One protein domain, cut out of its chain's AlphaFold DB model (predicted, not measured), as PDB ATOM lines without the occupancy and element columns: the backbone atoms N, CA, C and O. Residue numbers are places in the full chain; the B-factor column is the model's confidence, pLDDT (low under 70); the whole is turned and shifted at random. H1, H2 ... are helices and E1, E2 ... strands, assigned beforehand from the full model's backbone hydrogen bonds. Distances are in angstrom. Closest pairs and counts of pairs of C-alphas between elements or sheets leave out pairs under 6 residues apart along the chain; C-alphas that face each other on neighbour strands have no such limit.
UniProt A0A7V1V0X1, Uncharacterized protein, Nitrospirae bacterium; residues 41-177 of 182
ATOM      1  N   ARG A  41      34.271  43.561  96.896       82.19
ATOM      2  CA  ARG A  41      34.507  43.203  98.298       82.19
ATOM      3  C   ARG A  41      33.260  43.386  99.163       82.19
ATOM      4  O   ARG A  41      33.135  42.679 100.153       82.19
ATOM      5  N   GLY A  42      32.299  44.230  98.776       82.50
ATOM      6  CA  GLY A  42      31.032  44.373  99.506       82.50
ATOM      7  C   GLY A  42      30.243  43.060  99.590       82.50
ATOM      8  O   GLY A  42      29.739  42.698 100.652       82.50
ATOM      9  N   VAL A  43      30.218  42.288  98.496       84.12
ATOM     10  CA  VAL A  43      29.584  40.956  98.455       84.12
ATOM     11  C   VAL A  43      30.331  39.967  99.351       84.12
ATOM     12  O   VAL A  43      29.709  39.180 100.062       84.12
ATOM     13  N   GLN A  44      31.663  40.031  99.357       86.81
ATOM     14  CA  GLN A  44      32.505  39.162 100.182       86.81
ATOM     15  C   GLN A  44      32.349  39.470 101.678       86.81
ATOM     16  O   GLN A  44      32.230  38.544 102.476       86.81
ATOM     17  N   ILE A  45      32.276  40.753 102.052       85.75
ATOM     18  CA  ILE A  45      31.998  41.204 103.424       85.75
ATOM     19  C   ILE A  45      30.647  40.666 103.889       85.75
ATOM     20  O   ILE A  45      30.558  40.072 104.962       85.75
ATOM     21  N   LYS A  46      29.603  40.830 103.066       87.88
ATOM     22  CA  LYS A  46      28.272  40.308 103.382       87.88
ATOM     23  C   LYS A  46      28.313  38.797 103.628       87.88
ATOM     24  O   LYS A  46      27.835  38.346 104.663       87.88
ATOM     25  N   ALA A  47      28.940  38.039 102.731       88.06
ATOM     26  CA  ALA A  47      29.045  36.588 102.856       88.06
ATOM     27  C   ALA A  47      29.843  36.144 104.099       88.06
ATOM     28  O   ALA A  47      29.461  35.176 104.755       88.06
ATOM     29  N   ALA A  48      30.932  36.842 104.441       88.94
ATOM     30  CA  ALA A  48      31.726  36.550 105.637       88.94
ATOM     31  C   ALA A  48      30.899  36.732 106.919       88.94
ATOM     32  O   ALA A  48      30.847  35.843 107.766       88.94
ATOM     33  N   LEU A  49      30.170  37.844 107.014       87.44
ATOM     34  CA  LEU A  49      29.306  38.144 108.153       87.44
ATOM     35  C   LEU A  49      28.122  37.177 108.267       87.44
ATOM     36  O   LEU A  49      27.818  36.710 109.362       87.44
ATOM     37  N   GLU A  50      27.480  36.834 107.150       89.75
ATOM     38  CA  GLU A  50      26.398  35.842 107.135       89.75
ATOM     39  C   GLU A  50      26.902  34.458 107.567       89.75
ATOM     40  O   GLU A  50      26.248  33.785 108.365       89.75
ATOM     41  N   LYS A  51      28.108  34.061 107.142       89.88
ATOM     42  CA  LYS A  51      28.768  32.832 107.611       89.88
ATOM     43  C   LYS A  51      29.078  32.869 109.113       89.88
ATOM     44  O   LYS A  51      28.998  31.833 109.767       89.88
ATOM     45  N   ALA A  52      29.401  34.041 109.656       85.06
ATOM     46  CA  ALA A  52      29.594  34.258 111.089       85.06
ATOM     47  C   ALA A  52      28.270  34.345 111.885       85.06
ATOM     48  O   ALA A  52      28.293  34.529 113.100       85.06
ATOM     49  N   GLY A  53      27.116  34.175 111.224       86.00
ATOM     50  CA  GLY A  53      25.796  34.125 111.856       86.00
ATOM     51  C   GLY A  53      25.090  35.477 111.974       86.00
ATOM     52  O   GLY A  53      24.062  35.566 112.646       86.00
ATOM     53  N   TYR A  54      25.605  36.529 111.332       84.62
ATOM     54  CA  TYR A  54      24.962  37.842 111.311       84.62
ATOM     55  C   TYR A  54      23.927  37.946 110.193       84.62
ATOM     56  O   TYR A  54      24.149  37.505 109.068       84.62
ATOM     57  N   LYS A  55      22.813  38.627 110.466       84.38
ATOM     58  CA  LYS A  55      21.850  39.014 109.431       84.38
ATOM     59  C   LYS A  55      22.198  40.405 108.906       84.38
ATOM     60  O   LYS A  55      21.998  41.402 109.600       84.38
ATOM     61  N   VAL A  56      22.748  40.463 107.694       83.06
ATOM     62  CA  VAL A  56      23.261  41.695 107.077       83.06
ATOM     63  C   VAL A  56      22.185  42.353 106.213       83.06
ATOM     64  O   VAL A  56      21.664  41.746 105.277       83.06
ATOM     65  N   HIS A  57      21.874  43.614 106.500       82.06
ATOM     66  CA  HIS A  57      20.949  44.417 105.702       82.06
ATOM     67  C   HIS A  57      21.638  45.080 104.517       82.06
ATOM     68  O   HIS A  57      21.138  44.993 103.398       82.06
ATOM     69  N   ASP A  58      22.760  45.747 104.775       80.38
ATOM     70  CA  ASP A  58      23.454  46.553 103.778       80.38
ATOM     71  C   ASP A  58      24.962  46.563 104.040       80.38
ATOM     72  O   ASP A  58      25.410  46.442 105.187       80.38
ATOM     73  N   VAL A  59      25.732  46.706 102.965       79.88
ATOM     74  CA  VAL A  59      27.181  46.905 103.002       79.88
ATOM     75  C   VAL A  59      27.511  48.066 102.078       79.88
ATOM     76  O   VAL A  59      27.356  47.976 100.862       79.88
ATOM     77  N   GLY A  60      27.983  49.155 102.673       76.94
ATOM     78  CA  GLY A  60      28.329  50.389 101.993       76.94
ATOM     79  C   GLY A  60      29.833  50.590 101.893       76.94
ATOM     80  O   GLY A  60      30.593  50.224 102.792       76.94
ATOM     81  N   PHE A  61      30.261  51.252 100.823       76.62
ATOM     82  CA  PHE A  61      31.616  51.773 100.694       76.62
ATOM     83  C   PHE A  61      31.566  53.270 100.410       76.62
ATOM     84  O   PHE A  61      30.881  53.724  99.494       76.62
ATOM     85  N   GLN A  62      32.324  54.036 101.185       74.19
ATOM     86  CA  GLN A  62      32.570  55.443 100.933       74.19
ATOM     87  C   GLN A  62      34.042  55.621 100.557       74.19
ATOM     88  O   GLN A  62      34.917  55.362 101.387       74.19
ATOM     89  N   PRO A  63      34.356  56.077  99.335       70.06
ATOM     90  CA  PRO A  63      35.734  56.373  98.971       70.06
ATOM     91  C   PRO A  63      36.282  57.535  99.809       70.06
ATOM     92  O   PRO A  63      35.525  58.361 100.330       70.06
ATOM     93  N   ALA A  64      37.610  57.611  99.924       72.19
ATOM     94  CA  ALA A  64      38.273  58.708 100.623       72.19
ATOM     95  C   ALA A  64      37.863  60.054 100.007       72.19
ATOM     96  O   ALA A  64      37.809  60.196  98.783       72.19
ATOM     97  N   LYS A  65      37.566  61.047 100.850       66.75
ATOM     98  CA  LYS A  65      37.142  62.379 100.399       66.75
ATOM     99  C   LYS A  65      37.738  63.464 101.289       66.75
ATOM    100  O   LYS A  65      37.347  63.611 102.446       66.75
ATOM    101  N   GLY A  66      38.647  64.258 100.723       75.94
ATOM    102  CA  GLY A  66      39.388  65.277 101.468       75.94
ATOM    103  C   GLY A  66      40.224  64.633 102.575       75.94
ATOM    104  O   GLY A  66      40.980  63.706 102.311       75.94
ATOM    105  N   ASN A  67      40.030  65.086 103.814       63.19
ATOM    106  CA  ASN A  67      40.714  64.539 104.992       63.19
ATOM    107  C   ASN A  67      40.032  63.292 105.580       63.19
ATOM    108  O   ASN A  67      40.523  62.735 106.560       63.19
ATOM    109  N   ASN A  68      38.899  62.858 105.017       59.09
ATOM    110  CA  ASN A  68      38.216  61.657 105.481       59.09
ATOM    111  C   ASN A  68      38.798  60.430 104.770       59.09
ATOM    112  O   ASN A  68      38.760  60.385 103.532       59.09
ATOM    113  N   PRO A  69      39.303  59.428 105.513       64.25
ATOM    114  CA  PRO A  69      39.755  58.187 104.906       64.25
ATOM    115  C   PRO A  69      38.582  57.473 104.228       64.25
ATOM    116  O   PRO A  69      37.413  57.680 104.572       64.25
ATOM    117  N   ALA A  70      38.898  56.597 103.270       72.00
ATOM    118  CA  ALA A  70      37.908  55.661 102.746       72.00
ATOM    119  C   ALA A  70      37.279  54.897 103.915       72.00
ATOM    120  O   ALA A  70      37.947  54.686 104.927       72.00
ATOM    121  N   SER A  71      36.006  54.532 103.805       72.69
ATOM    122  CA  SER A  71      35.270  53.890 104.886       72.69
ATOM    123  C   SER A  71      34.367  52.776 104.381       72.69
ATOM    124  O   SER A  71      33.734  52.918 103.337       72.69
ATOM    125  N   TRP A  72      34.300  51.680 105.131       76.75
ATOM    126  CA  TRP A  72      33.310  50.627 104.909       76.75
ATOM    127  C   TRP A  72      32.259  50.671 105.999       76.75
ATOM    128  O   TRP A  72      32.590  50.854 107.170       76.75
ATOM    129  N   PHE A  73      31.016  50.463 105.593       74.81
ATOM    130  CA  PHE A  73      29.853  50.451 106.461       74.81
ATOM    131  C   PHE A  73      29.185  49.102 106.337       74.81
ATOM    132  O   PHE A  73      28.958  48.612 105.233       74.81
ATOM    133  N   VAL A  74      28.837  48.510 107.464       78.00
ATOM    134  CA  VAL A  74      28.021  47.302 107.486       78.00
ATOM    135  C   VAL A  74      26.862  47.550 108.415       78.00
ATOM    136  O   VAL A  74      27.073  47.948 109.556       78.00
ATOM    137  N   LEU A  75      25.653  47.267 107.944       78.62
ATOM    138  CA  LEU A  75      24.466  47.292 108.773       78.62
ATOM    139  C   LEU A  75      23.956  45.876 109.029       78.62
ATOM    140  O   LEU A  75      23.591  45.159 108.097       78.62
ATOM    141  N   THR A  76      23.876  45.502 110.303       79.56
ATOM    142  CA  THR A  76      23.350  44.205 110.761       79.56
ATOM    143  C   THR A  76      22.110  44.373 111.641       79.56
ATOM    144  O   THR A  76      21.875  45.457 112.188       79.56
ATOM    145  N   GLU A  77      21.305  43.314 111.782       76.06
ATOM    146  CA  GLU A  77      20.294  43.252 112.849       76.06
ATOM    147  C   GLU A  77      20.965  43.099 114.217       76.06
ATOM    148  O   GLU A  77      21.839  42.254 114.403       76.06
ATOM    149  N   ALA A  78      20.528  43.897 115.192       64.81
ATOM    150  CA  ALA A  78      20.929  43.710 116.579       64.81
ATOM    151  C   ALA A  78      20.259  42.467 117.186       64.81
ATOM    152  O   ALA A  78      19.057  42.248 117.020       64.81
ATOM    153  N   ASN A  79      21.002  41.702 117.988       54.38
ATOM    154  CA  ASN A  79      20.398  40.674 118.834       54.38
ATOM    155  C   ASN A  79      19.538  41.335 119.930       54.38
ATOM    156  O   ASN A  79      20.048  42.060 120.784       54.38
ATOM    157  N   TYR A  80      18.233  41.045 119.923       44.69
ATOM    158  CA  TYR A  80      17.188  41.650 120.768       44.69
ATOM    159  C   TYR A  80      17.403  41.552 122.293       44.69
ATOM    160  O   TYR A  80      16.702  42.226 123.043       44.69
ATOM    161  N   ALA A  81      18.327  40.717 122.781       45.62
ATOM    162  CA  ALA A  81      18.325  40.293 124.181       45.62
ATOM    163  C   ALA A  81      18.901  41.314 125.185       45.62
ATOM    164  O   ALA A  81      18.399  41.371 126.302       45.62
ATOM    165  N   ALA A  82      19.922  42.110 124.835       48.88
ATOM    166  CA  ALA A  82      20.441  43.197 125.685       48.88
ATOM    167  C   ALA A  82      21.577  43.968 124.986       48.88
ATOM    168  O   ALA A  82      22.720  43.503 124.923       48.88
ATOM    169  N   LEU A  83      21.299  45.184 124.516       54.16
ATOM    170  CA  LEU A  83      22.333  46.111 124.051       54.16
ATOM    171  C   LEU A  83      22.911  46.874 125.252       54.16
ATOM    172  O   LEU A  83      22.500  47.981 125.584       54.16
ATOM    173  N   THR A  84      23.863  46.254 125.945       60.66
ATOM    174  CA  THR A  84      24.769  46.975 126.853       60.66
ATOM    175  C   THR A  84      25.893  47.613 126.035       60.66
ATOM    176  O   THR A  84      26.220  47.131 124.953       60.66
ATOM    177  N   THR A  85      26.562  48.651 126.552       61.00
ATOM    178  CA  THR A  85      27.740  49.234 125.875       61.00
ATOM    179  C   THR A  85      28.809  48.181 125.571       61.00
ATOM    180  O   THR A  85      29.434  48.226 124.517       61.00
ATOM    181  N   ARG A  86      28.990  47.206 126.470       64.69
ATOM    182  CA  ARG A  86      29.939  46.108 126.285       64.69
ATOM    183  C   ARG A  86      29.517  45.173 125.150       64.69
ATOM    184  O   ARG A  86      30.338  44.889 124.290       64.69
ATOM    185  N   SER A  87      28.260  44.730 125.127       66.44
ATOM    186  CA  SER A  87      27.771  43.818 124.082       66.44
ATOM    187  C   SER A  87      27.692  44.490 122.710       66.44
ATOM    188  O   SER A  87      27.970  43.842 121.704       66.44
ATOM    189  N   ALA A  88      27.385  45.791 122.661       66.38
ATOM    190  CA  ALA A  88      27.445  46.593 121.441       66.38
ATOM    191  C   ALA A  88      28.880  46.680 120.901       66.38
ATOM    192  O   ALA A  88      29.107  46.441 119.717       66.38
ATOM    193  N   LEU A  89      29.845  46.964 121.784       68.44
ATOM    194  CA  LEU A  89      31.266  47.025 121.452       68.44
ATOM    195  C   LEU A  89      31.790  45.664 120.971       68.44
ATOM    196  O   LEU A  89      32.394  45.591 119.911       68.44
ATOM    197  N   GLU A  90      31.534  44.584 121.709       71.94
ATOM    198  CA  GLU A  90      31.965  43.229 121.335       71.94
ATOM    199  C   GLU A  90      31.393  42.809 119.975       71.94
ATOM    200  O   GLU A  90      32.127  42.317 119.121       71.94
ATOM    201  N   GLN A  91      30.106  43.060 119.724       72.19
ATOM    202  CA  GLN A  91      29.508  42.766 118.421       72.19
ATOM    203  C   GLN A  91      30.067  43.658 117.308       72.19
ATOM    204  O   GLN A  91      30.359  43.156 116.225       72.19
ATOM    205  N   GLY A  92      30.241  44.959 117.558       74.06
ATOM    206  CA  GLY A  92      30.864  45.871 116.602       74.06
ATOM    207  C   GLY A  92      32.275  45.417 116.232       74.06
ATOM    208  O   GLY A  92      32.654  45.480 115.066       74.06
ATOM    209  N   LEU A  93      33.034  44.906 117.203       74.44
ATOM    210  CA  LEU A  93      34.385  44.395 116.985       74.44
ATOM    211  C   LEU A  93      34.392  43.064 116.248       74.44
ATOM    212  O   LEU A  93      35.222  42.883 115.369       74.44
ATOM    213  N   ASN A  94      33.455  42.163 116.534       77.44
ATOM    214  CA  ASN A  94      33.309  40.934 115.758       77.44
ATOM    215  C   ASN A  94      32.986  41.240 114.290       77.44
ATOM    216  O   ASN A  94      33.654  40.729 113.399       77.44
ATOM    217  N   ILE A  95      32.030  42.141 114.035       79.81
ATOM    218  CA  ILE A  95      31.717  42.612 112.676       79.81
ATOM    219  C   ILE A  95      32.976  43.185 112.021       79.81
ATOM    220  O   ILE A  95      33.276  42.910 110.860       79.81
ATOM    221  N   TRP A  96      33.741  43.961 112.779       77.25
ATOM    222  CA  TRP A  96      34.962  44.575 112.296       77.25
ATOM    223  C   TRP A  96      36.074  43.575 111.956       77.25
ATOM    224  O   TRP A  96      36.761  43.756 110.946       77.25
ATOM    225  N   VAL A  97      36.231  42.511 112.748       78.56
ATOM    226  CA  VAL A  97      37.155  41.396 112.480       78.56
ATOM    227  C   VAL A  97      36.803  40.729 111.153       78.56
ATOM    228  O   VAL A  97      37.685  40.566 110.310       78.56
ATOM    229  N   GLU A  98      35.522  40.425 110.924       84.31
ATOM    230  CA  GLU A  98      35.062  39.801 109.675       84.31
ATOM    231  C   GLU A  98      35.307  40.707 108.457       84.31
ATOM    232  O   GLU A  98      35.842  40.258 107.442       84.31
ATOM    233  N   ILE A  99      35.004  42.009 108.564       79.81
ATOM    234  CA  ILE A  99      35.293  42.977 107.491       79.81
ATOM    235  C   ILE A  99      36.798  43.029 107.204       79.81
ATOM    236  O   ILE A  99      37.217  42.977 106.046       79.81
ATOM    237  N   SER A 100      37.617  43.109 108.255       77.38
ATOM    238  CA  SER A 100      39.076  43.200 108.140       77.38
ATOM    239  C   SER A 100      39.692  41.941 107.527       77.38
ATOM    240  O   SER A 100      40.687  42.044 106.811       77.38
ATOM    241  N   GLY A 101      39.094  40.767 107.752       79.62
ATOM    242  CA  GLY A 101      39.489  39.517 107.100       79.62
ATOM    243  C   GLY A 101      39.297  39.536 105.580       79.62
ATOM    244  O   GLY A 101      40.067  38.905 104.861       79.62
ATOM    245  N   VAL A 102      38.319  40.301 105.083       82.50
ATOM    246  CA  VAL A 102      38.050  40.447 103.645       82.50
ATOM    247  C   VAL A 102      38.907  41.541 103.012       82.50
ATOM    248  O   VAL A 102      39.476  41.339 101.941       82.50
ATOM    249  N   ILE A 103      38.995  42.716 103.641       77.88
ATOM    250  CA  ILE A 103      39.650  43.875 103.015       77.88
ATOM    251  C   ILE A 103      41.122  44.043 103.403       77.88
ATOM    252  O   ILE A 103      41.814  44.828 102.761       77.88
ATOM    253  N   GLY A 104      41.612  43.341 104.425       71.75
ATOM    254  CA  GLY A 104      42.960  43.495 104.972       71.75
ATOM    255  C   GLY A 104      43.086  44.627 106.004       71.75
ATOM    256  O   GLY A 104      42.368  45.624 105.969       71.75
ATOM    257  N   ALA A 105      44.052  44.485 106.915       63.81
ATOM    258  CA  ALA A 105      44.226  45.337 108.099       63.81
ATOM    259  C   ALA A 105      44.741  46.771 107.831       63.81
ATOM    260  O   ALA A 105      44.849  47.562 108.763       63.81
ATOM    261  N   ASP A 106      45.075  47.098 106.579       59.03
ATOM    262  CA  ASP A 106      45.681  48.380 106.187       59.03
ATOM    263  C   ASP A 106      44.696  49.353 105.525       59.03
ATOM    264  O   ASP A 106      45.069  50.455 105.132       59.03
ATOM    265  N   ASN A 107      43.420  48.983 105.428       58.75
ATOM    266  CA  ASN A 107      42.435  49.733 104.656       58.75
ATOM    267  C   ASN A 107      41.385  50.435 105.519       58.75
ATOM    268  O   ASN A 107      40.723  49.781 106.316       58.75
ATOM    269  N   ALA A 108      41.155  51.722 105.229       58.91
ATOM    270  CA  ALA A 108      39.959  52.488 105.595       58.91
ATOM    271  C   ALA A 108      39.661  52.673 107.104       58.91
ATOM    272  O   ALA A 108      40.146  51.956 107.972       58.91
ATOM    273  N   MET A 109      38.845  53.680 107.426       64.12
ATOM    274  CA  MET A 109      38.105  53.695 108.688       64.12
ATOM    275  C   MET A 109      36.975  52.678 108.560       64.12
ATOM    276  O   MET A 109      36.208  52.700 107.603       64.12
ATOM    277  N   LEU A 110      36.867  51.766 109.507       66.56
ATOM    278  CA  LEU A 110      35.844  50.735 109.453       66.56
ATOM    279  C   LEU A 110      34.712  51.095 110.404       66.56
ATOM    280  O   LEU A 110      34.958  51.415 111.568       66.56
ATOM    281  N   VAL A 111      33.489  51.081 109.874       68.31
ATOM    282  CA  VAL A 111      32.273  51.453 110.590       68.31
ATOM    283  C   VAL A 111      31.344  50.245 110.659       68.31
ATOM    284  O   VAL A 111      30.726  49.840 109.674       68.31
ATOM    285  N   GLY A 112      31.252  49.655 111.847       69.00
ATOM    286  CA  GLY A 112      30.249  48.643 112.154       69.00
ATOM    287  C   GLY A 112      28.964  49.318 112.624       69.00
ATOM    288  O   GLY A 112      29.002  50.120 113.554       69.00
ATOM    289  N   GLY A 113      27.840  49.006 111.988       69.50
ATOM    290  CA  GLY A 113      26.518  49.525 112.314       69.50
ATOM    291  C   GLY A 113      25.567  48.419 112.767       69.50
ATOM    292  O   GLY A 113      25.443  47.372 112.125       69.50
ATOM    293  N   GLN A 114      24.843  48.664 113.854       69.19
ATOM    294  CA  GLN A 114      23.734  47.811 114.280       69.19
ATOM    295  C   GLN A 114      22.434  48.584 114.239       69.19
ATOM    296  O   GLN A 114      22.297  49.617 114.897       69.19
ATOM    297  N   ARG A 115      21.460  48.058 113.498       71.81
ATOM    298  CA  ARG A 115      20.106  48.589 113.539       71.81
ATOM    299  C   ARG A 115      19.412  48.096 114.802       71.81
ATOM    300  O   ARG A 115      19.229  46.896 114.995       71.81
ATOM    301  N   TRP A 116      18.947  49.039 115.607       69.44
ATOM    302  CA  TRP A 116      18.112  48.798 116.770       69.44
ATOM    303  C   TRP A 116      16.809  49.589 116.652       69.44
ATOM    304  O   TRP A 116      16.756  50.789 116.921       69.44
ATOM    305  N   ASN A 117      15.739  48.903 116.238       72.12
ATOM    306  CA  ASN A 117      14.439  49.513 115.953       72.12
ATOM    307  C   ASN A 117      14.569  50.641 114.901       72.12
ATOM    308  O   ASN A 117      14.826  50.366 113.720       72.12
ATOM    309  N   LYS A 118      14.450  51.899 115.340       67.69
ATOM    310  CA  LYS A 118      14.633  53.105 114.526       67.69
ATOM    311  C   LYS A 118      16.007  53.758 114.656       67.69
ATOM    312  O   LYS A 118      16.237  54.784 114.037       67.69
ATOM    313  N   TYR A 119      16.901  53.215 115.470       68.25
ATOM    314  CA  TYR A 119      18.243  53.750 115.655       68.25
ATOM    315  C   TYR A 119      19.277  52.880 114.942       68.25
ATOM    316  O   TYR A 119      19.087  51.674 114.789       68.25
ATOM    317  N   VAL A 120      20.388  53.482 114.536       72.25
ATOM    318  CA  VAL A 120      21.614  52.780 114.157       72.25
ATOM    319  C   VAL A 120      22.696  53.174 115.144       72.25
ATOM    320  O   VAL A 120      22.939  54.359 115.358       72.25
ATOM    321  N   ILE A 121      23.323  52.179 115.760       71.31
ATOM    322  CA  ILE A 121      24.514  52.372 116.582       71.31
ATOM    323  C   ILE A 121      25.711  52.134 115.676       71.31
ATOM    324  O   ILE A 121      25.915  51.015 115.207       71.31
ATOM    325  N   GLU A 122      26.475  53.184 115.425       71.94
ATOM    326  CA  GLU A 122      27.691  53.152 114.629       71.94
ATOM    327  C   GLU A 122      28.907  53.109 115.544       71.94
ATOM    328  O   GLU A 122      29.026  53.890 116.489       71.94
ATOM    329  N   MET A 123      29.837  52.219 115.231       72.38
ATOM    330  CA  MET A 123      31.137  52.137 115.868       72.38
ATOM    331  C   MET A 123      32.213  52.311 114.809       72.38
ATOM    332  O   MET A 123      32.310  51.499 113.891       72.38
ATOM    333  N   ALA A 124      33.022  53.359 114.950       71.56
ATOM    334  CA  ALA A 124      34.069  53.715 114.004       71.56
ATOM    335  C   ALA A 124      35.444  53.759 114.677       71.56
ATOM    336  O   ALA A 124      35.598  54.296 115.780       71.56
ATOM    337  N   GLN A 125      36.461  53.243 113.985       69.25
ATOM    338  CA  GLN A 125      37.856  53.345 114.408       69.25
ATOM    339  C   GLN A 125      38.819  53.521 113.230       69.25
ATOM    340  O   GLN A 125      38.654  52.927 112.167       69.25
ATOM    341  N   ALA A 126      39.858  54.332 113.455       64.19
ATOM    342  CA  ALA A 126      41.000  54.463 112.560       64.19
ATOM    343  C   ALA A 126      42.015  53.318 112.764       64.19
ATOM    344  O   ALA A 126      42.352  52.972 113.894       64.19
ATOM    345  N   ASN A 127      42.553  52.788 111.661       63.62
ATOM    346  CA  ASN A 127      43.289  51.516 111.575       63.62
ATOM    347  C   ASN A 127      44.633  51.382 112.338       63.62
ATOM    348  O   ASN A 127      45.326  50.377 112.181       63.62
ATOM    349  N   ALA A 128      45.048  52.345 113.163       61.19
ATOM    350  CA  ALA A 128      46.440  52.447 113.625       61.19
ATOM    351  C   ALA A 128      46.965  51.247 114.454       61.19
ATOM    352  O   ALA A 128      48.176  51.046 114.492       61.19
ATOM    353  N   LYS A 129      46.100  50.438 115.092       66.81
ATOM    354  CA  LYS A 129      46.495  49.256 115.903       66.81
ATOM    355  C   LYS A 129      45.811  47.945 115.496       66.81
ATOM    356  O   LYS A 129      45.759  46.985 116.261       66.81
ATOM    357  N   VAL A 130      45.277  47.883 114.278       68.38
ATOM    358  CA  VAL A 130      44.400  46.776 113.854       68.38
ATOM    359  C   VAL A 130      45.133  45.465 113.688       68.38
ATOM    360  O   VAL A 130      44.631  44.431 114.111       68.38
ATOM    361  N   ARG A 131      46.344  45.489 113.132       71.56
ATOM    362  CA  ARG A 131      47.146  44.267 112.997       71.56
ATOM    363  C   ARG A 131      47.444  43.624 114.349       71.56
ATOM    364  O   ARG A 131      47.275  42.418 114.498       71.56
ATOM    365  N   GLU A 132      47.842  44.436 115.323       74.06
ATOM    366  CA  GLU A 132      48.147  43.990 116.684       74.06
ATOM    367  C   GLU A 132      46.899  43.429 117.378       74.06
ATOM    368  O   GLU A 132      46.937  42.352 117.971       74.06
ATOM    369  N   PHE A 133      45.764  44.108 117.213       77.81
ATOM    370  CA  PHE A 133      44.476  43.645 117.707       77.81
ATOM    371  C   PHE A 133      44.040  42.322 117.109       77.81
ATOM    372  O   PHE A 133      43.736  41.406 117.858       77.81
ATOM    373  N   LEU A 134      44.003  42.211 115.778       73.69
ATOM    374  CA  LEU A 134      43.544  41.003 115.097       73.69
ATOM    375  C   LEU A 134      44.429  39.810 115.453       73.69
ATOM    376  O   LEU A 134      43.914  38.719 115.682       73.69
ATOM    377  N   ALA A 135      45.745  40.017 115.557       78.06
ATOM    378  CA  ALA A 135      46.667  38.984 116.009       78.06
ATOM    379  C   ALA A 135      46.334  38.520 117.438       78.06
ATOM    380  O   ALA A 135      46.177  37.322 117.667       78.06
ATOM    381  N   ALA A 136      46.161  39.452 118.380       80.81
ATOM    382  CA  ALA A 136      45.824  39.128 119.766       80.81
ATOM    383  C   ALA A 136      44.419  38.514 119.914       80.81
ATOM    384  O   ALA A 136      44.231  37.570 120.675       80.81
ATOM    385  N   TRP A 137      43.439  39.024 119.167       82.31
ATOM    386  CA  TRP A 137      42.048  38.576 119.186       82.31
ATOM    387  C   TRP A 137      41.903  37.156 118.642       82.31
ATOM    388  O   TRP A 137      41.256  36.322 119.270       82.31
ATOM    389  N   ASN A 138      42.551  36.860 117.513       80.06
ATOM    390  CA  ASN A 138      42.517  35.530 116.905       80.06
ATOM    391  C   ASN A 138      43.349  34.503 117.689       80.06
ATOM    392  O   ASN A 138      43.053  33.311 117.640       80.06
ATOM    393  N   ALA A 139      44.378  34.946 118.416       84.81
ATOM    394  CA  ALA A 139      45.158  34.087 119.304       84.81
ATOM    395  C   ALA A 139      44.451  33.791 120.642       84.81
ATOM    396  O   ALA A 139      44.799  32.811 121.305       84.81
ATOM    397  N   ALA A 140      43.475  34.613 121.044       86.31
ATOM    398  CA  ALA A 140      42.765  34.473 122.310       86.31
ATOM    399  C   ALA A 140      41.858  33.232 122.331       86.31
ATOM    400  O   ALA A 140      41.016  33.030 121.455       86.31
ATOM    401  N   LYS A 141      41.985  32.423 123.387       86.62
ATOM    402  CA  LYS A 141      41.210  31.191 123.609       86.62
ATOM    403  C   LYS A 141      40.160  31.343 124.707       86.62
ATOM    404  O   LYS A 141      39.284  30.493 124.838       86.62
ATOM    405  N   THR A 142      40.247  32.413 125.492       84.00
ATOM    406  CA  THR A 142      39.364  32.694 126.629       84.00
ATOM    407  C   THR A 142      38.755  34.092 126.546       84.00
ATOM    408  O   THR A 142      39.316  34.999 125.930       84.00
ATOM    409  N   ASP A 143      37.630  34.302 127.235       75.69
ATOM    410  CA  ASP A 143      36.989  35.622 127.332       75.69
ATOM    411  C   ASP A 143      37.887  36.663 128.014       75.69
ATOM    412  O   ASP A 143      37.848  37.847 127.677       75.69
ATOM    413  N   THR A 144      38.738  36.229 128.945       81.88
ATOM    414  CA  THR A 144      39.728  37.092 129.600       81.88
ATOM    415  C   THR A 144      40.788  37.572 128.613       81.88
ATOM    416  O   THR A 144      41.079  38.766 128.568       81.88
ATOM    417  N   GLU A 145      41.349  36.671 127.801       79.75
ATOM    418  CA  GLU A 145      42.327  37.018 126.760       79.75
ATOM    419  C   GLU A 145      41.699  37.903 125.684       79.75
ATOM    420  O   GLU A 145      42.298  38.901 125.285       79.75
ATOM    421  N   ARG A 146      40.451  37.619 125.287       77.38
ATOM    422  CA  ARG A 146      39.681  38.513 124.414       77.38
ATOM    423  C   ARG A 146      39.551  39.893 125.041       77.38
ATOM    424  O   ARG A 146      39.865  40.883 124.393       77.38
ATOM    425  N   GLY A 147      39.200  39.972 126.324       74.75
ATOM    426  CA  GLY A 147      39.138  41.222 127.081       74.75
ATOM    427  C   GLY A 147      40.463  41.992 127.142       74.75
ATOM    428  O   GLY A 147      40.452  43.222 127.198       74.75
ATOM    429  N   GLN A 148      41.607  41.307 127.106       77.12
ATOM    430  CA  GLN A 148      42.922  41.942 126.986       77.12
ATOM    431  C   GLN A 148      43.199  42.417 125.558       77.12
ATOM    432  O   GLN A 148      43.641  43.552 125.391       77.12
ATOM    433  N   ALA A 149      42.867  41.619 124.541       75.81
ATOM    434  CA  ALA A 149      42.978  42.017 123.140       75.81
ATOM    435  C   ALA A 149      42.125  43.261 122.835       75.81
ATOM    436  O   ALA A 149      42.595  44.172 122.156       75.81
ATOM    437  N   LEU A 150      40.927  43.375 123.427       74.12
ATOM    438  CA  LEU A 150      40.092  44.582 123.340       74.12
ATOM    439  C   LEU A 150      40.867  45.849 123.723       74.12
ATOM    440  O   LEU A 150      40.712  46.887 123.085       74.12
ATOM    441  N   LYS A 151      41.742  45.787 124.733       72.94
ATOM    442  CA  LYS A 151      42.493  46.960 125.207       72.94
ATOM    443  C   LYS A 151      43.425  47.555 124.154       72.94
ATOM    444  O   LYS A 151      43.652  48.760 124.198       72.94
ATOM    445  N   ILE A 152      43.895  46.756 123.196       72.06
ATOM    446  CA  ILE A 152      44.765  47.208 122.097       72.06
ATOM    447  C   ILE A 152      44.045  48.249 121.236       72.06
ATOM    448  O   ILE A 152      44.648  49.219 120.781       72.06
ATOM    449  N   VAL A 153      42.733  48.081 121.064       66.19
ATOM    450  CA  VAL A 153      41.919  48.946 120.207       66.19
ATOM    451  C   VAL A 153      41.171  50.011 120.983       66.19
ATOM    452  O   VAL A 153      40.850  51.052 120.421       66.19
ATOM    453  N   LEU A 154      40.966  49.843 122.291       64.81
ATOM    454  CA  LEU A 154      40.237  50.798 123.142       64.81
ATOM    455  C   LEU A 154      40.851  52.210 123.227       64.81
ATOM    456  O   LEU A 154      40.251  53.093 123.841       64.81
ATOM    457  N   GLY A 155      42.016  52.450 122.617       57.47
ATOM    458  CA  GLY A 155      42.681  53.751 122.614       57.47
ATOM    459  C   GLY A 155      41.882  54.862 121.923       57.47
ATOM    460  O   GLY A 155      41.901  55.992 122.414       57.47
ATOM    461  N   ARG A 156      41.172  54.571 120.816       62.28
ATOM    462  CA  ARG A 156      40.371  55.563 120.061       62.28
ATOM    463  C   ARG A 156      39.228  54.912 119.275       62.28
ATOM    464  O   ARG A 156      39.463  54.393 118.185       62.28
ATOM    465  N   PHE A 157      38.005  55.005 119.793       68.25
ATOM    466  CA  PHE A 157      36.772  54.670 119.068       68.25
ATOM    467  C   PHE A 157      35.796  55.837 119.099       68.25
ATOM    468  O   PHE A 157      35.725  56.565 120.088       68.25
ATOM    469  N   ARG A 158      34.979  55.951 118.057       70.62
ATOM    470  CA  ARG A 158      33.776  56.779 118.065       70.62
ATOM    471  C   ARG A 158      32.553  55.877 118.082       70.62
ATOM    472  O   ARG A 158      32.439  54.983 117.248       70.62
ATOM    473  N   LEU A 159      31.646  56.136 119.018       70.25
ATOM    474  CA  LEU A 159      30.301  55.576 119.021       70.25
ATOM    475  C   LEU A 159      29.316  56.680 118.643       70.25
ATOM    476  O   LEU A 159      29.355  57.763 119.221       70.25
ATOM    477  N   ALA A 160      28.446  56.431 117.675       69.62
ATOM    478  CA  ALA A 160      27.410  57.371 117.269       69.62
ATOM    479  C   ALA A 160      26.049  56.678 117.205       69.62
ATOM    480  O   ALA A 160      25.960  55.488 116.917       69.62
ATOM    481  N   VAL A 161      24.987  57.424 117.495       69.00
ATOM    482  CA  VAL A 161      23.604  56.963 117.399       69.00
ATOM    483  C   VAL A 161      22.893  57.805 116.353       69.00
ATOM    484  O   VAL A 161      22.748  59.020 116.508       69.00
ATOM    485  N   PHE A 162      22.439  57.150 115.295       68.12
ATOM    486  CA  PHE A 162      21.698  57.759 114.201       68.12
ATOM    487  C   PHE A 162      20.215  57.390 114.297       68.12
ATOM    488  O   PHE A 162      19.873  56.215 114.366       68.12
ATOM    489  N   ASP A 163      19.325  58.379 114.321       69.12
ATOM    490  CA  ASP A 163      17.870  58.188 114.288       69.12
ATOM    491  C   ASP A 163      17.402  58.103 112.829       69.12
ATOM    492  O   ASP A 163      17.499  59.074 112.080       69.12
ATOM    493  N   LEU A 164      16.896  56.936 112.428       69.38
ATOM    494  CA  LEU A 164      16.438  56.632 111.071       69.38
ATOM    495  C   LEU A 164      15.151  57.368 110.693       69.38
ATOM    496  O   LEU A 164      14.954  57.663 109.519       69.38
ATOM    497  N   GLU A 165      14.271  57.658 111.654       74.75
ATOM    498  CA  GLU A 165      13.016  58.373 111.376       74.75
ATOM    499  C   GLU A 165      13.280  59.855 111.136       74.75
ATOM    500  O   GLU A 165      12.660  60.480 110.278       74.75
ATOM    501  N   LYS A 166      14.210  60.418 111.911       73.31
ATOM    502  CA  LYS A 166      14.573  61.838 111.842       73.31
ATOM    503  C   LYS A 166      15.751  62.120 110.915       73.31
ATOM    504  O   LYS A 166      16.052  63.283 110.670       73.31
ATOM    505  N   ASN A 167      16.408  61.073 110.418       70.31
ATOM    506  CA  ASN A 167      17.573  61.136 109.542       70.31
ATOM    507  C   ASN A 167      18.701  62.031 110.101       70.31
ATOM    508  O   ASN A 167      19.251  62.874 109.391       70.31
ATOM    509  N   GLN A 168      19.017  61.883 111.391       70.75
ATOM    510  CA  GLN A 168      20.014  62.710 112.081       70.75
ATOM    511  C   GLN A 168      20.768  61.934 113.166       70.75
ATOM    512  O   GLN A 168      20.234  61.003 113.768       70.75
ATOM    513  N   TYR A 169      21.983  62.383 113.486       68.38
ATOM    514  CA  TYR A 169      22.686  61.929 114.684       68.38
ATOM    515  C   TYR A 169      22.038  62.530 115.929       68.38
ATOM    516  O   TYR A 169      21.853  63.743 116.013       68.38
ATOM    517  N   VAL A 170      21.700  61.675 116.890       73.25
ATOM    518  CA  VAL A 170      21.080  62.080 118.162       73.25
ATOM    519  C   VAL A 170      22.029  61.946 119.347       73.25
ATOM    520  O   VAL A 170      21.800  62.583 120.370       73.25
ATOM    521  N   ASP A 171      23.101  61.164 119.205       70.25
ATOM    522  CA  ASP A 171      24.177  61.066 120.189       70.25
ATOM    523  C   ASP A 171      25.500  60.720 119.492       70.25
ATOM    524  O   ASP A 171      25.524  59.970 118.512       70.25
ATOM    525  N   VAL A 172      26.605  61.275 119.979       67.94
ATOM    526  CA  VAL A 172      27.962  60.964 119.526       67.94
ATOM    527  C   VAL A 172      28.876  61.003 120.736       67.94
ATOM    528  O   VAL A 172      28.954  62.003 121.448       67.94
ATOM    529  N   LYS A 173      29.614  59.918 120.938       61.94
ATOM    530  CA  LYS A 173      30.561  59.782 122.027       61.94
ATOM    531  C   LYS A 173      31.892  59.271 121.513       61.94
ATOM    532  O   LYS A 173      32.025  58.120 121.097       61.94
ATOM    533  N   ASP A 174      32.887  60.137 121.603       60.22
ATOM    534  CA  ASP A 174      34.272  59.772 121.361       60.22
ATOM    535  C   ASP A 174      34.845  59.139 122.629       60.22
ATOM    536  O   ASP A 174      34.914  59.750 123.700       60.22
ATOM    537  N   PHE A 175      35.242  57.877 122.520       55.53
ATOM    538  CA  PHE A 175      35.933  57.156 123.571       55.53
ATOM    539  C   PHE A 175      37.433  57.276 123.327       55.53
ATOM    540  O   PHE A 175      38.031  56.527 122.555       55.53
ATOM    541  N   VAL A 176      38.030  58.245 124.018       52.84
ATOM    542  CA  VAL A 176      39.481  58.388 124.146       52.84
ATOM    543  C   VAL A 176      39.849  57.924 125.547       52.84
ATOM    544  O   VAL A 176      39.650  58.649 126.526       52.84
ATOM    545  N   ASN A 177      40.326  56.686 125.675       45.69
ATOM    546  CA  ASN A 177      40.741  56.192 126.979       45.69
ATOM    547  C   ASN A 177      42.127  56.747 127.324       45.69
ATOM    548  O   ASN A 177      43.133  56.281 126.796       45.69
TER     549      ASN A 177
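This is residues 41 to 177 of the 182 residues of an uncharacterized protein of Nitrospirae bacterium (UniProt A0A7V1V0X1). One twisted sheet of six strands forms a wall, with helices H1 and H2 over one face and no named helix over the other. Beyond one end of the strands, a helical hairpin, H3 and H4, sits off the sheet and next to H2. The printed part has 137 residues, running H1 E1 E2 H2 E3 E4 H3 H4 E5 E6, of mixed class with helices and strands. The sheet is mixed, in the order E1 E2 E3 E4 E5 E6, with E2 and E3 parallel and the other neighbours antiparallel. It is compact and rounded, with a radius of gyration of the C-alphas of 14.3 A and spans of 41 by 37 by 33 A.

H1, residues 41 to 51, is on the sheet at a height of 9.2 A, over E1, residues 56 to 62, and only just over E2, residues 71 to 77, with 3 C-alphas. E1 and E2 form a hairpin, with N 60 and O 73 at 2.8 A. H2, residues 85 to 103, is on the same face at a height of 8.3 A, over E2, E3, residues 109 to 116, and E4, residues 119 to 125. H2 touches H1 with its residues 95 to 103 alone, at a steep tilt of 52 degrees, opposite ways; the closest C-alphas, of Ile 45 and Ile 99, are 5.5 A apart. H1 and H2 make two layers with the sheet, helices on one face of it. E2, H2 and E3 are a strand-helix-strand unit, two parallel neighbour strands with a helix between, and its crossover is right-handed; N 113 and O 74 are at 2.8 A. E3 and E4 form a hairpin, with N 112 and O 123 at 2.9 A. H3, residues 130 to 139, and H4, residues 143 to 153, touch as a hairpin, at a shallow tilt of 7 degrees, opposite ways; the closest C-alphas, of Ala 136 and Ala 149, are 5.3 A apart. H3 is close to H2 but not clearly touching, with the C-alphas of Val 97 and Leu 134 closest at 6.9 A. E5, residues 157 to 163, pairs with E4, N 122 and O 160 at 2.8 A, and forms a hairpin with E6, residues 168 to 175, N 159 and O 173 at 2.9 A. Every O i to N i+4 pair is within hydrogen-bond range in H1, H2 and H3, and 4 of 7 are in H4.

H1 begins at C-alpha 41, (34.507, 43.203, 98.298). H2 spans 26.3 A from first to last C-alpha, and E3 22.1 A. E6 bends by 51 degrees at residue 171 and ends at C-alpha 175, (35.933, 57.156, 123.571).

The printed part has no cut, and no link is long. The C-alphas of Lys 141 and Lys 166 are the two farthest apart, at 42.3 A. Mean pLDDT of the printed part is 72.3; 52 residues are under 70, among them residues 78 to 89 and 105 to 114.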